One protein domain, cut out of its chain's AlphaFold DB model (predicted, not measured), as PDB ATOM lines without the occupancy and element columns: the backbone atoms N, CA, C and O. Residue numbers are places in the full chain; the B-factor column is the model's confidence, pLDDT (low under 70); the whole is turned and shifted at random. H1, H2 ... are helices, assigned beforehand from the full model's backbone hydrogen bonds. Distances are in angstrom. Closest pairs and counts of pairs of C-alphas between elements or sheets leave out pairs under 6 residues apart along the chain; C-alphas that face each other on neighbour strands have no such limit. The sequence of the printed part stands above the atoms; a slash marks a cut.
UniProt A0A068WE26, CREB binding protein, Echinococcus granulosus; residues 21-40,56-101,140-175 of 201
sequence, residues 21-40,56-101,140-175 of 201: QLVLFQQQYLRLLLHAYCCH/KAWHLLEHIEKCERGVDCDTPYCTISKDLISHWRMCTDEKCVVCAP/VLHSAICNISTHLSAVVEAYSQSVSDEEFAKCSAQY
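Overview. This is residues 21 to 40, 56 to 101 and 140 to 175 of the 201 residues of the protein "CREB binding protein" of Echinococcus granulosus (UniProt A0A068WE26). H1, H2 and kinked H4 cross round the core helix H3; H5 folds back near it. The printed part has 102 residues with five named helices, H1 to H5: all helix. It is compact, radius of gyration of the C-alphas 13.0 A, spans 36 by 30 by 23 A.

Arrangement. Start at H4, residues 140 to 162; its residues 149 to 159 alone touch H3, residues 78 to 90, closest at C-alphas Val 156 and Ser 86, 5.8 A. H1, residues 21 to 40, touches H2, residues 56 to 66, with residues 32 to 40 alone, closest at C-alphas Ala 36 and Trp 58, 5.1 A. H5, residues 165 to 174, touches no helix. Throughout H1 and H3, O i to N i+4 pairs are within hydrogen-bond range; in H5, 2 of 6 are, and 3 of 7 O i to N i+3.

Along the chain. H4 runs 33.0 A from C-alpha 140, (366.528, 241.740, 320.169), to C-alpha 162, (358.144, 220.780, 344.262).

Size, cuts and confidence. Across the cuts, C-alphas 40 and 56 are 11.4 A apart, 101 and 140 16.9 A; residues 140 to 175 have pLDDT under 70.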
ATOM      1  N   GLN A  21     338.212 234.952 326.920       73.56
ATOM      2  CA  GLN A  21     338.655 236.064 327.772       73.56
ATOM      3  C   GLN A  21     339.851 235.660 328.632       73.56
ATOM      4  O   GLN A  21     340.851 236.375 328.705       73.56
ATOM      5  N   LEU A  22     339.789 234.467 329.226       76.06
ATOM      6  CA  LEU A  22     340.904 233.900 329.974       76.06
ATOM      7  C   LEU A  22     342.161 233.734 329.105       76.06
ATOM      8  O   LEU A  22     343.262 234.046 329.557       76.06
ATOM      9  N   VAL A  23     342.002 233.284 327.858       77.75
ATOM     10  CA  VAL A  23     343.126 233.118 326.923       77.75
ATOM     11  C   VAL A  23     343.780 234.464 326.599       77.75
ATOM     12  O   VAL A  23     345.005 234.570 326.653       77.75
ATOM     13  N   LEU A  24     342.989 235.502 326.307       78.88
ATOM     14  CA  LEU A  24     343.510 236.847 326.031       78.88
ATOM     15  C   LEU A  24     344.302 237.403 327.213       78.88
ATOM     16  O   LEU A  24     345.404 237.920 327.039       78.88
ATOM     17  N   PHE A  25     343.774 237.233 328.419       82.06
ATOM     18  CA  PHE A  25     344.459 237.617 329.642       82.06
ATOM     19  C   PHE A  25     345.796 236.888 329.813       82.06
ATOM     20  O   PHE A  25     346.813 237.531 330.062       82.06
ATOM     21  N   GLN A  26     345.835 235.566 329.620       79.94
ATOM     22  CA  GLN A  26     347.075 234.788 329.717       79.94
ATOM     23  C   GLN A  26     348.118 235.241 328.685       79.94
ATOM     24  O   GLN A  26     349.287 235.398 329.028       79.94
ATOM     25  N   GLN A  27     347.708 235.517 327.443       79.44
ATOM     26  CA  GLN A  27     348.598 236.042 326.399       79.44
ATOM     27  C   GLN A  27     349.175 237.415 326.769       79.44
ATOM     28  O   GLN A  27     350.382 237.647 326.660       79.44
ATOM     29  N   GLN A  28     348.309 238.341 327.186       79.81
ATOM     30  CA  GLN A  28     348.702 239.703 327.538       79.81
ATOM     31  C   GLN A  28     349.592 239.719 328.782       79.81
ATOM     32  O   GLN A  28     350.595 240.432 328.815       79.81
ATOM     33  N   TYR A  29     349.274 238.886 329.770       83.44
ATOM     34  CA  TYR A  29     350.063 238.765 330.984       83.44
ATOM     35  C   TYR A  29     351.438 238.148 330.725       83.44
ATOM     36  O   TYR A  29     352.448 238.684 331.175       83.44
ATOM     37  N   LEU A  30     351.503 237.083 329.920       83.69
ATOM     38  CA  LEU A  30     352.769 236.489 329.498       83.69
ATOM     39  C   LEU A  30     353.641 237.512 328.756       83.69
ATOM     40  O   LEU A  30     354.828 237.638 329.047       83.69
ATOM     41  N   ARG A  31     353.053 238.309 327.853       83.19
ATOM     42  CA  ARG A  31     353.759 239.404 327.173       83.19
ATOM     43  C   ARG A  31     354.308 240.440 328.159       83.19
ATOM     44  O   ARG A  31     355.445 240.874 327.986       83.19
ATOM     45  N   LEU A  32     353.531 240.831 329.170       83.06
ATOM     46  CA  LEU A  32     353.961 241.786 330.197       83.06
ATOM     47  C   LEU A  32     355.138 241.245 331.022       83.06
ATOM     48  O   LEU A  32     356.106 241.972 331.232       83.06
ATOM     49  N   LEU A  33     355.081 239.977 331.443       84.56
ATOM     50  CA  LEU A  33     356.169 239.325 332.181       84.56
ATOM     51  C   LEU A  33     357.465 239.311 331.356       84.56
ATOM     52  O   LEU A  33     358.512 239.743 331.834       84.56
ATOM     53  N   LEU A  34     357.392 238.895 330.089       82.12
ATOM     54  CA  LEU A  34     358.560 238.887 329.202       82.12
ATOM     55  C   LEU A  34     359.107 240.302 328.968       82.12
ATOM     56  O   LEU A  34     360.316 240.517 329.029       82.12
ATOM     57  N   HIS A  35     358.227 241.282 328.747       80.62
ATOM     58  CA  HIS A  35     358.623 242.678 328.585       80.62
ATOM     59  C   HIS A  35     359.364 243.212 329.816       80.62
ATOM     60  O   HIS A  35     360.439 243.789 329.661       80.62
ATOM     61  N   ALA A  36     358.809 243.022 331.017       82.88
ATOM     62  CA  ALA A  36     359.378 243.541 332.257       82.88
ATOM     63  C   ALA A  36     360.801 243.023 332.498       82.88
ATOM     64  O   ALA A  36     361.700 243.795 332.831       82.88
ATOM     65  N   TYR A  37     361.024 241.736 332.229       81.81
ATOM     66  CA  TYR A  37     362.346 241.129 332.293       81.81
ATOM     67  C   TYR A  37     363.328 241.752 331.284       81.81
ATOM     68  O   TYR A  37     364.411 242.195 331.668       81.81
ATOM     69  N   CYS A  38     362.956 241.844 329.998       76.12
ATOM     70  CA  CYS A  38     363.807 242.454 328.964       76.12
ATOM     71  C   CYS A  38     364.141 243.917 329.277       76.12
ATOM     72  O   CYS A  38     365.272 244.371 329.085       76.12
ATOM     73  N   CYS A  39     363.130 244.660 329.724       77.06
ATOM     74  CA  CYS A  39     363.228 246.078 330.007       77.06
ATOM     75  C   CYS A  39     364.216 246.345 331.144       77.06
ATOM     76  O   CYS A  39     365.068 247.223 331.014       77.06
ATOM     77  N   HIS A  40     364.147 245.571 332.230       78.69
ATOM     78  CA  HIS A  40     365.040 245.764 333.369       78.69
ATOM     79  C   HIS A  40     366.484 245.330 333.083       78.69
ATOM     80  O   HIS A  40     367.424 245.940 333.587       78.69
ATOM     81  N   LYS A  56     356.030 246.580 338.534       82.38
ATOM     82  CA  LYS A  56     355.345 245.578 339.369       82.38
ATOM     83  C   LYS A  56     355.628 244.156 338.875       82.38
ATOM     84  O   LYS A  56     355.933 243.277 339.677       82.38
ATOM     85  N   ALA A  57     355.534 243.934 337.563       81.56
ATOM     86  CA  ALA A  57     355.830 242.648 336.940       81.56
ATOM     87  C   ALA A  57     357.309 242.265 337.101       81.56
ATOM     88  O   ALA A  57     357.610 241.100 337.343       81.56
ATOM     89  N   TRP A  58     358.223 243.238 337.050       85.19
ATOM     90  CA  TRP A  58     359.637 243.021 337.349       85.19
ATOM     91  C   TRP A  58     359.859 242.566 338.798       85.19
ATOM     92  O   TRP A  58     360.482 241.534 339.019       85.19
ATOM     93  N   HIS A  59     359.293 243.260 339.790       84.88
ATOM     94  CA  HIS A  59     359.428 242.850 341.193       84.88
ATOM     95  C   HIS A  59     358.847 241.457 341.474       84.88
ATOM     96  O   HIS A  59     359.379 240.710 342.298       84.88
ATOM     97  N   LEU A  60     357.775 241.084 340.772       85.44
ATOM     98  CA  LEU A  60     357.236 239.730 340.829       85.44
ATOM     99  C   LEU A  60     358.223 238.700 340.261       85.44
ATOM    100  O   LEU A  60     358.392 237.634 340.850       85.44
ATOM    101  N   LEU A  61     358.917 239.017 339.167       85.44
ATOM    102  CA  LEU A  61     359.967 238.160 338.612       85.44
ATOM    103  C   LEU A  61     361.165 238.030 339.563       85.44
ATOM    104  O   LEU A  61     361.616 236.913 339.801       85.44
ATOM    105  N   GLU A  62     361.616 239.122 340.189       86.75
ATOM    106  CA  GLU A  62     362.675 239.078 341.214       86.75
ATOM    107  C   GLU A  62     362.295 238.205 342.415       86.75
ATOM    108  O   GLU A  62     363.149 237.553 343.023       86.75
ATOM    109  N   HIS A  63     361.014 238.220 342.794       85.94
ATOM    110  CA  HIS A  63     360.492 237.323 343.812       85.94
ATOM    111  C   HIS A  63     360.549 235.874 343.329       85.94
ATOM    112  O   HIS A  63     361.089 235.028 344.036       85.94
ATOM    113  N   ILE A  64     360.017 235.594 342.135       85.62
ATOM    114  CA  ILE A  64     359.964 234.250 341.547       85.62
ATOM    115  C   ILE A  64     361.365 233.633 341.488       85.62
ATOM    116  O   ILE A  64     361.515 232.491 341.912       85.62
ATOM    117  N   GLU A  65     362.390 234.399 341.101       84.62
ATOM    118  CA  GLU A  65     363.793 233.953 341.069       84.62
ATOM    119  C   GLU A  65     364.331 233.426 342.404       84.62
ATOM    120  O   GLU A  65     365.186 232.543 342.423       84.62
ATOM    121  N   LYS A  66     363.838 233.955 343.525       83.75
ATOM    122  CA  LYS A  66     364.279 233.597 344.885       83.75
ATOM    123  C   LYS A  66     363.261 232.719 345.609       83.75
ATOM    124  O   LYS A  66     363.475 232.327 346.755       83.75
ATOM    125  N   CYS A  67     362.116 232.468 344.983       81.44
ATOM    126  CA  CYS A  67     360.992 231.818 345.621       81.44
ATOM    127  C   CYS A  67     361.071 230.307 345.425       81.44
ATOM    128  O   CYS A  67     360.664 229.779 344.393       81.44
ATOM    129  N   GLU A  68     361.508 229.614 346.470       81.75
ATOM    130  CA  GLU A  68     361.537 228.146 346.543       81.75
ATOM    131  C   GLU A  68     360.182 227.541 346.944       81.75
ATOM    132  O   GLU A  68     360.007 226.326 346.934       81.75
ATOM    133  N   ARG A  69     359.200 228.379 347.308       76.75
ATOM    134  CA  ARG A  69     357.852 227.907 347.638       76.75
ATOM    135  C   ARG A  69     357.126 227.493 346.363       76.75
ATOM    136  O   ARG A  69     357.139 228.240 345.382       76.75
ATOM    137  N   GLY A  70     356.502 226.319 346.400       73.44
ATOM    138  CA  GLY A  70     355.631 225.816 345.343       73.44
ATOM    139  C   GLY A  70     354.289 226.548 345.330       73.44
ATOM    140  O   GLY A  70     354.233 227.775 345.265       73.44
ATOM    141  N   VAL A  71     353.201 225.790 345.424       69.31
ATOM    142  CA  VAL A  71     351.832 226.327 345.436       69.31
ATOM    143  C   VAL A  71     351.509 227.172 346.678       69.31
ATOM    144  O   VAL A  71     350.701 228.091 346.584       69.31
ATOM    145  N   ASP A  72     352.201 226.943 347.801       73.94
ATOM    146  CA  ASP A  72     351.992 227.619 349.097       73.94
ATOM    147  C   ASP A  72     352.677 228.998 349.205       73.94
ATOM    148  O   ASP A  72     353.092 229.448 350.280       73.94
ATOM    149  N   CYS A  73     352.902 229.669 348.077       78.00
ATOM    150  CA  CYS A  73     353.472 231.005 348.096       78.00
ATOM    151  C   CYS A  73     352.392 232.054 348.392       78.00
ATOM    152  O   CYS A  73     351.496 232.270 347.584       78.00
ATOM    153  N   ASP A  74     352.537 232.782 349.504       80.19
ATOM    154  CA  ASP A  74     351.619 233.870 349.882       80.19
ATOM    155  C   ASP A  74     351.775 235.129 349.008       80.19
ATOM    156  O   ASP A  74     351.006 236.083 349.128       80.19
ATOM    157  N   THR A  75     352.813 235.190 348.164       77.19
ATOM    158  CA  THR A  75     353.023 236.344 347.284       77.19
ATOM    159  C   THR A  75     352.007 236.318 346.145       77.19
ATOM    160  O   THR A  75     351.944 235.329 345.406       77.19
ATOM    161  N   PRO A  76     351.239 237.405 345.958       77.31
ATOM    162  CA  PRO A  76     350.216 237.463 344.932       77.31
ATOM    163  C   PRO A  76     350.846 237.254 343.561       77.31
ATOM    164  O   PRO A  76     351.924 237.760 343.254       77.31
ATOM    165  N   TYR A  77     350.150 236.482 342.742       76.31
ATOM    166  CA  TYR A  77     350.568 236.093 341.404       76.31
ATOM    167  C   TYR A  77     351.867 235.276 341.290       76.31
ATOM    168  O   TYR A  77     352.293 234.974 340.182       76.31
ATOM    169  N   CYS A  78     352.493 234.838 342.383       78.88
ATOM    170  CA  CYS A  78     353.697 234.014 342.272       78.88
ATOM    171  C   CYS A  78     353.396 232.665 341.601       78.88
ATOM    172  O   CYS A  78     353.970 232.344 340.561       78.88
ATOM    173  N   THR A  79     352.439 231.913 342.148       80.12
ATOM    174  CA  THR A  79     352.050 230.586 341.644       80.12
ATOM    175  C   THR A  79     351.554 230.660 340.198       80.12
ATOM    176  O   THR A  79     352.034 229.952 339.319       80.12
ATOM    177  N   ILE A  80     350.663 231.612 339.921       81.75
ATOM    178  CA  ILE A  80     350.051 231.802 338.602       81.75
ATOM    179  C   ILE A  80     351.068 232.224 337.523       81.75
ATOM    180  O   ILE A  80     350.974 231.776 336.378       81.75
ATOM    181  N   SER A  81     352.059 233.057 337.866       84.19
ATOM    182  CA  SER A  81     353.152 233.417 336.960       84.19
ATOM    183  C   SER A  81     354.105 232.254 336.736       84.19
ATOM    184  O   SER A  81     354.495 232.024 335.594       84.19
ATOM    185  N   LYS A  82     354.460 231.506 337.792       81.75
ATOM    186  CA  LYS A  82     355.291 230.298 337.682       81.75
ATOM    187  C   LYS A  82     354.659 229.290 336.730       81.75
ATOM    188  O   LYS A  82     355.351 228.810 335.834       81.75
ATOM    189  N   ASP A  83     353.357 229.047 336.841       80.38
ATOM    190  CA  ASP A  83     352.620 228.157 335.937       80.38
ATOM    191  C   ASP A  83     352.652 228.648 334.484       80.38
ATOM    192  O   ASP A  83     352.970 227.885 333.569       80.38
ATOM    193  N   LEU A  84     352.363 229.934 334.258       82.75
ATOM    194  CA  LEU A  84     352.299 230.515 332.916       82.75
ATOM    195  C   LEU A  84     353.670 230.530 332.218       82.75
ATOM    196  O   LEU A  84     353.766 230.199 331.034       82.75
ATOM    197  N   ILE A  85     354.735 230.861 332.953       82.31
ATOM    198  CA  ILE A  85     356.124 230.826 332.468       82.31
ATOM    199  C   ILE A  85     356.554 229.379 332.182       82.31
ATOM    200  O   ILE A  85     357.159 229.111 331.142       82.31
ATOM    201  N   SER A  86     356.219 228.438 333.073       81.06
ATOM    202  CA  SER A  86     356.532 227.011 332.902       81.06
ATOM    203  C   SER A  86     355.865 226.443 331.653       81.06
ATOM    204  O   SER A  86     356.523 225.787 330.843       81.06
ATOM    205  N   HIS A  87     354.579 226.753 331.457       81.38
ATOM    206  CA  HIS A  87     353.841 226.384 330.255       81.38
ATOM    207  C   HIS A  87     354.512 226.947 329.003       81.38
ATOM    208  O   HIS A  87     354.810 226.185 328.091       81.38
ATOM    209  N   TRP A  88     354.809 228.248 328.968       81.56
ATOM    210  CA  TRP A  88     355.464 228.873 327.818       81.56
ATOM    211  C   TRP A  88     356.803 228.219 327.458       81.56
ATOM    212  O   TRP A  88     357.067 227.979 326.283       81.56
ATOM    213  N   ARG A  89     357.619 227.861 328.458       75.69
ATOM    214  CA  ARG A  89     358.926 227.223 328.250       75.69
ATOM    215  C   ARG A  89     358.818 225.784 327.739       75.69
ATOM    216  O   ARG A  89     359.612 225.372 326.899       75.69
ATOM    217  N   MET A  90     357.893 225.003 328.294       74.62
ATOM    218  CA  MET A  90     357.756 223.573 327.985       74.62
ATOM    219  C   MET A  90     356.841 223.309 326.782       74.62
ATOM    220  O   MET A  90     356.855 222.213 326.223       74.62
ATOM    221  N   CYS A  91     356.038 224.292 326.380       74.75
ATOM    222  CA  CYS A  91     355.107 224.171 325.271       74.75
ATOM    223  C   CYS A  91     355.833 224.277 323.927       74.75
ATOM    224  O   CYS A  91     356.276 225.348 323.519       74.75
ATOM    225  N   THR A  92     355.876 223.166 323.196       75.50
ATOM    226  CA  THR A  92     356.387 223.098 321.816       75.50
ATOM    227  C   THR A  92     355.279 223.168 320.763       75.50
ATOM    228  O   THR A  92     355.562 223.104 319.569       75.50
ATOM    229  N   ASP A  93     354.017 223.292 321.184       75.25
ATOM    230  CA  ASP A  93     352.880 223.370 320.274       75.25
ATOM    231  C   ASP A  93     352.780 224.761 319.631       75.25
ATOM    232  O   ASP A  93     352.410 225.748 320.272       75.25
ATOM    233  N   GLU A  94     353.066 224.822 318.329       71.56
ATOM    234  CA  GLU A  94     352.950 226.025 317.498       71.56
ATOM    235  C   GLU A  94     351.510 226.552 317.399       71.56
ATOM    236  O   GLU A  94     351.292 227.712 317.053       71.56
ATOM    237  N   LYS A  95     350.512 225.713 317.697       76.19
ATOM    238  CA  LYS A  95     349.089 226.077 317.706       76.19
ATOM    239  C   LYS A  95     348.566 226.353 319.111       76.19
ATOM    240  O   LYS A  95     347.361 226.558 319.273       76.19
ATOM    241  N   CYS A  96     349.439 226.385 320.119       78.19
ATOM    242  CA  CYS A  96     349.033 226.720 321.472       78.19
ATOM    243  C   CYS A  96     348.454 228.135 321.509       78.19
ATOM    244  O   CYS A  96     349.141 229.118 321.239       78.19
ATOM    245  N   VAL A  97     347.186 228.247 321.898       79.00
ATOM    246  CA  VAL A  97     346.468 229.526 321.912       79.00
ATOM    247  C   VAL A  97     347.068 230.544 322.883       79.00
ATOM    248  O   VAL A  97     346.881 231.733 322.680       79.00
ATOM    249  N   VAL A  98     347.802 230.110 323.910       76.62
ATOM    250  CA  VAL A  98     348.471 230.999 324.875       76.62
ATOM    251  C   VAL A  98     349.871 231.394 324.392       76.62
ATOM    252  O   VAL A  98     350.239 232.565 324.469       76.62
ATOM    253  N   CYS A  99     350.641 230.440 323.859       75.81
ATOM    254  CA  CYS A  99     352.052 230.643 323.512       75.81
ATOM    255  C   CYS A  99     352.273 231.174 322.092       75.81
ATOM    256  O   CYS A  99     353.169 231.992 321.899       75.81
ATOM    257  N   ALA A 100     351.471 230.755 321.108       71.38
ATOM    258  CA  ALA A 100     351.674 231.094 319.694       71.38
ATOM    259  C   ALA A 100     351.786 232.609 319.411       71.38
ATOM    260  O   ALA A 100     352.681 233.005 318.665       71.38
ATOM    261  N   PRO A 101     350.975 233.495 320.028       65.38
ATOM    262  CA  PRO A 101     351.082 234.946 319.816       65.38
ATOM    263  C   PRO A 101     352.346 235.584 320.410       65.38
ATOM    264  O   PRO A 101     352.611 236.764 320.176       65.38
ATOM    265  N   VAL A 140     366.419 241.379 318.749       44.25
ATOM    266  CA  VAL A 140     366.528 241.740 320.169       44.25
ATOM    267  C   VAL A 140     365.495 240.969 320.984       44.25
ATOM    268  O   VAL A 140     365.866 240.396 322.003       44.25
ATOM    269  N   LEU A 141     364.250 240.836 320.504       52.72
ATOM    270  CA  LEU A 141     363.234 240.056 321.216       52.72
ATOM    271  C   LEU A 141     363.595 238.565 321.278       52.72
ATOM    272  O   LEU A 141     363.460 237.967 322.337       52.72
ATOM    273  N   HIS A 142     364.116 237.974 320.197       45.94
ATOM    274  CA  HIS A 142     364.499 236.557 320.182       45.94
ATOM    275  C   HIS A 142     365.714 236.251 321.083       45.94
ATOM    276  O   HIS A 142     365.691 235.290 321.848       45.94
ATOM    277  N   SER A 143     366.761 237.088 321.047       50.75
ATOM    278  CA  SER A 143     367.926 236.965 321.943       50.75
ATOM    279  C   SER A 143     367.537 237.168 323.412       50.75
ATOM    280  O   SER A 143     367.957 236.409 324.288       50.75
ATOM    281  N   ALA A 144     366.662 238.142 323.677       56.66
ATOM    282  CA  ALA A 144     366.126 238.383 325.004       56.66
ATOM    283  C   ALA A 144     365.325 237.182 325.506       56.66
ATOM    284  O   ALA A 144     365.631 236.675 326.580       56.66
ATOM    285  N   ILE A 145     364.394 236.664 324.692       59.94
ATOM    286  CA  ILE A 145     363.601 235.450 324.945       59.94
ATOM    287  C   ILE A 145     364.496 234.254 325.317       59.94
ATOM    288  O   ILE A 145     364.191 233.542 326.276       59.94
ATOM    289  N   CYS A 146     365.628 234.061 324.634       54.38
ATOM    290  CA  CYS A 146     366.602 233.012 324.963       54.38
ATOM    291  C   CYS A 146     367.274 233.219 326.336       54.38
ATOM    292  O   CYS A 146     367.434 232.263 327.102       54.38
ATOM    293  N   ASN A 147     367.627 234.459 326.684       58.97
ATOM    294  CA  ASN A 147     368.192 234.793 327.996       58.97
ATOM    295  C   ASN A 147     367.157 234.650 329.125       58.97
ATOM    296  O   ASN A 147     367.491 234.128 330.190       58.97
ATOM    297  N   ILE A 148     365.898 235.047 328.881       64.00
ATOM    298  CA  ILE A 148     364.775 234.833 329.811       64.00
ATOM    299  C   ILE A 148     364.608 233.342 330.086       64.00
ATOM    300  O   ILE A 148     364.582 232.917 331.240       64.00
ATOM    301  N   SER A 149     364.527 232.548 329.013       62.84
ATOM    302  CA  SER A 149     364.360 231.100 329.094       62.84
ATOM    303  C   SER A 149     365.442 230.480 329.974       62.84
ATOM    304  O   SER A 149     365.128 229.650 330.818       62.84
ATOM    305  N   THR A 150     366.692 230.941 329.872       66.00
ATOM    306  CA  THR A 150     367.828 230.397 330.633       66.00
ATOM    307  C   THR A 150     367.773 230.718 332.134       66.00
ATOM    308  O   THR A 150     367.979 229.822 332.946       66.00
ATOM    309  N   HIS A 151     367.453 231.951 332.538       64.69
ATOM    310  CA  HIS A 151     367.370 232.320 333.965       64.69
ATOM    311  C   HIS A 151     366.123 231.754 334.648       64.69
ATOM    312  O   HIS A 151     366.202 231.203 335.746       64.69
ATOM    313  N   LEU A 152     364.974 231.808 333.969       68.00
ATOM    314  CA  LEU A 152     363.734 231.236 334.491       68.00
ATOM    315  C   LEU A 152     363.752 229.699 334.458       68.00
ATOM    316  O   LEU A 152     362.966 229.076 335.164       68.00
ATOM    317  N   SER A 153     364.672 229.071 333.709       66.38
ATOM    318  CA  SER A 153     364.842 227.609 333.675       66.38
ATOM    319  C   SER A 153     365.088 227.015 335.056       66.38
ATOM    320  O   SER A 153     364.413 226.057 335.411       66.38
ATOM    321  N   ALA A 154     366.023 227.578 335.826       66.75
ATOM    322  CA  ALA A 154     366.387 227.046 337.139       66.75
ATOM    323  C   ALA A 154     365.227 227.162 338.141       66.75
ATOM    324  O   ALA A 154     364.989 226.265 338.947       66.75
ATOM    325  N   VAL A 155     364.468 228.252 338.042       63.12
ATOM    326  CA  VAL A 155     363.317 228.541 338.901       63.12
ATOM    327  C   VAL A 155     362.144 227.619 338.584       63.12
ATOM    328  O   VAL A 155     361.531 227.051 339.485       63.12
ATOM    329  N   VAL A 156     361.849 227.447 337.293       64.88
ATOM    330  CA  VAL A 156     360.818 226.525 336.804       64.88
ATOM    331  C   VAL A 156     361.182 225.085 337.151       64.88
ATOM    332  O   VAL A 156     360.320 224.326 337.564       64.88
ATOM    333  N   GLU A 157     362.450 224.700 337.032       67.56
ATOM    334  CA  GLU A 157     362.907 223.349 337.358       67.56
ATOM    335  C   GLU A 157     362.784 223.040 338.857       67.56
ATOM    336  O   GLU A 157     362.288 221.973 339.215       67.56
ATOM    337  N   ALA A 158     363.124 223.992 339.733       67.44
ATOM    338  CA  ALA A 158     362.884 223.873 341.170       67.44
ATOM    339  C   ALA A 158     361.380 223.807 341.507       67.44
ATOM    340  O   ALA A 158     360.965 223.010 342.349       67.44
ATOM    341  N   TYR A 159     360.550 224.596 340.816       66.75
ATOM    342  CA  TYR A 159     359.095 224.573 340.983       66.75
ATOM    343  C   TYR A 159     358.483 223.237 340.541       66.75
ATOM    344  O   TYR A 159     357.759 222.616 341.317       66.75
ATOM    345  N   SER A 160     358.834 222.735 339.355       64.75
ATOM    346  CA  SER A 160     358.349 221.449 338.840       64.75
ATOM    347  C   SER A 160     358.763 220.254 339.703       64.75
ATOM    348  O   SER A 160     358.057 219.257 339.725       64.75
ATOM    349  N   GLN A 161     359.880 220.337 340.433       65.88
ATOM    350  CA  GLN A 161     360.285 219.309 341.403       65.88
ATOM    351  C   GLN A 161     359.487 219.377 342.715       65.88
ATOM    352  O   GLN A 161     359.382 218.376 343.423       65.88
ATOM    353  N   SER A 162     358.942 220.550 343.050       61.03
ATOM    354  CA  SER A 162     358.144 220.780 344.262       61.03
ATOM    355  C   SER A 162     356.658 220.439 344.100       61.03
ATOM    356  O   SER A 162     355.967 220.244 345.097       61.03
ATOM    357  N   VAL A 163     356.170 220.346 342.858       58.12
ATOM    358  CA  VAL A 163     354.780 220.024 342.510       58.12
ATOM    359  C   VAL A 163     354.721 218.573 342.034       58.12
ATOM    360  O   VAL A 163     355.412 218.198 341.093       58.12
ATOM    361  N   SER A 164     353.909 217.731 342.676       49.81
ATOM    362  CA  SER A 164     353.767 216.324 342.262       49.81
ATOM    363  C   SER A 164     353.111 216.229 340.871       49.81
ATOM    364  O   SER A 164     352.222 217.020 340.562       49.81
ATOM    365  N   ASP A 165     353.486 215.242 340.042       46.09
ATOM    366  CA  ASP A 165     353.010 215.081 338.646       46.09
ATOM    367  C   ASP A 165     351.468 215.114 338.490       46.09
ATOM    368  O   ASP A 165     350.937 215.555 337.468       46.09
ATOM    369  N   GLU A 166     350.726 214.688 339.519       46.94
ATOM    370  CA  GLU A 166     349.256 214.724 339.557       46.94
ATOM    371  C   GLU A 166     348.671 216.140 339.748       46.94
ATOM    372  O   GLU A 166     347.556 216.420 339.299       46.94
ATOM    373  N   GLU A 167     349.413 217.045 340.391       45.56
ATOM    374  CA  GLU A 167     349.029 218.444 340.590       45.56
ATOM    375  C   GLU A 167     349.367 219.308 339.379       45.56
ATOM    376  O   GLU A 167     348.579 220.182 339.042       45.56
ATOM    377  N   PHE A 168     350.454 219.026 338.655       41.22
ATOM    378  CA  PHE A 168     350.826 219.765 337.441       41.22
ATOM    379  C   PHE A 168     349.729 219.688 336.357       41.22
ATOM    380  O   PHE A 168     349.342 220.694 335.754       41.22
ATOM    381  N   ALA A 169     349.142 218.498 336.172       40.41
ATOM    382  CA  ALA A 169     348.013 218.289 335.265       40.41
ATOM    383  C   ALA A 169     346.717 218.960 335.764       40.41
ATOM    384  O   ALA A 169     345.938 219.470 334.954       40.41
ATOM    385  N   LYS A 170     346.495 219.022 337.085       38.75
ATOM    386  CA  LYS A 170     345.357 219.734 337.691       38.75
ATOM    387  C   LYS A 170     345.520 221.253 337.664       38.75
ATOM    388  O   LYS A 170     344.533 221.930 337.406       38.75
ATOM    389  N   CYS A 171     346.723 221.801 337.834       39.72
ATOM    390  CA  CYS A 171     346.976 223.247 337.898       39.72
ATOM    391  C   CYS A 171     346.651 223.938 336.564       39.72
ATOM    392  O   CYS A 171     345.996 224.981 336.537       39.72
ATOM    393  N   SER A 172     346.960 223.277 335.438       39.88
ATOM    394  CA  SER A 172     346.536 223.727 334.100       39.88
ATOM    395  C   SER A 172     345.006 223.762 333.914       39.88
ATOM    396  O   SER A 172     344.493 224.541 333.110       39.88
ATOM    397  N   ALA A 173     344.263 222.963 334.691       38.44
ATOM    398  CA  ALA A 173     342.802 222.909 334.699       38.44
ATOM    399  C   ALA A 173     342.154 223.775 335.804       38.44
ATOM    400  O   ALA A 173     340.987 224.142 335.664       38.44
ATOM    401  N   GLN A 174     342.891 224.128 336.865       39.97
ATOM    402  CA  GLN A 174     342.423 224.856 338.058       39.97
ATOM    403  C   GLN A 174     342.136 226.343 337.787       39.97
ATOM    404  O   GLN A 174     341.390 226.984 338.522       39.97
ATOM    405  N   TYR A 175     342.625 226.881 336.670       43.66
ATOM    406  CA  TYR A 175     342.206 228.190 336.151       43.66
ATOM    407  C   TYR A 175     340.720 228.271 335.766       43.66
ATOM    408  O   TYR A 175     340.221 229.319 335.356       43.66
TER     409      TYR A 175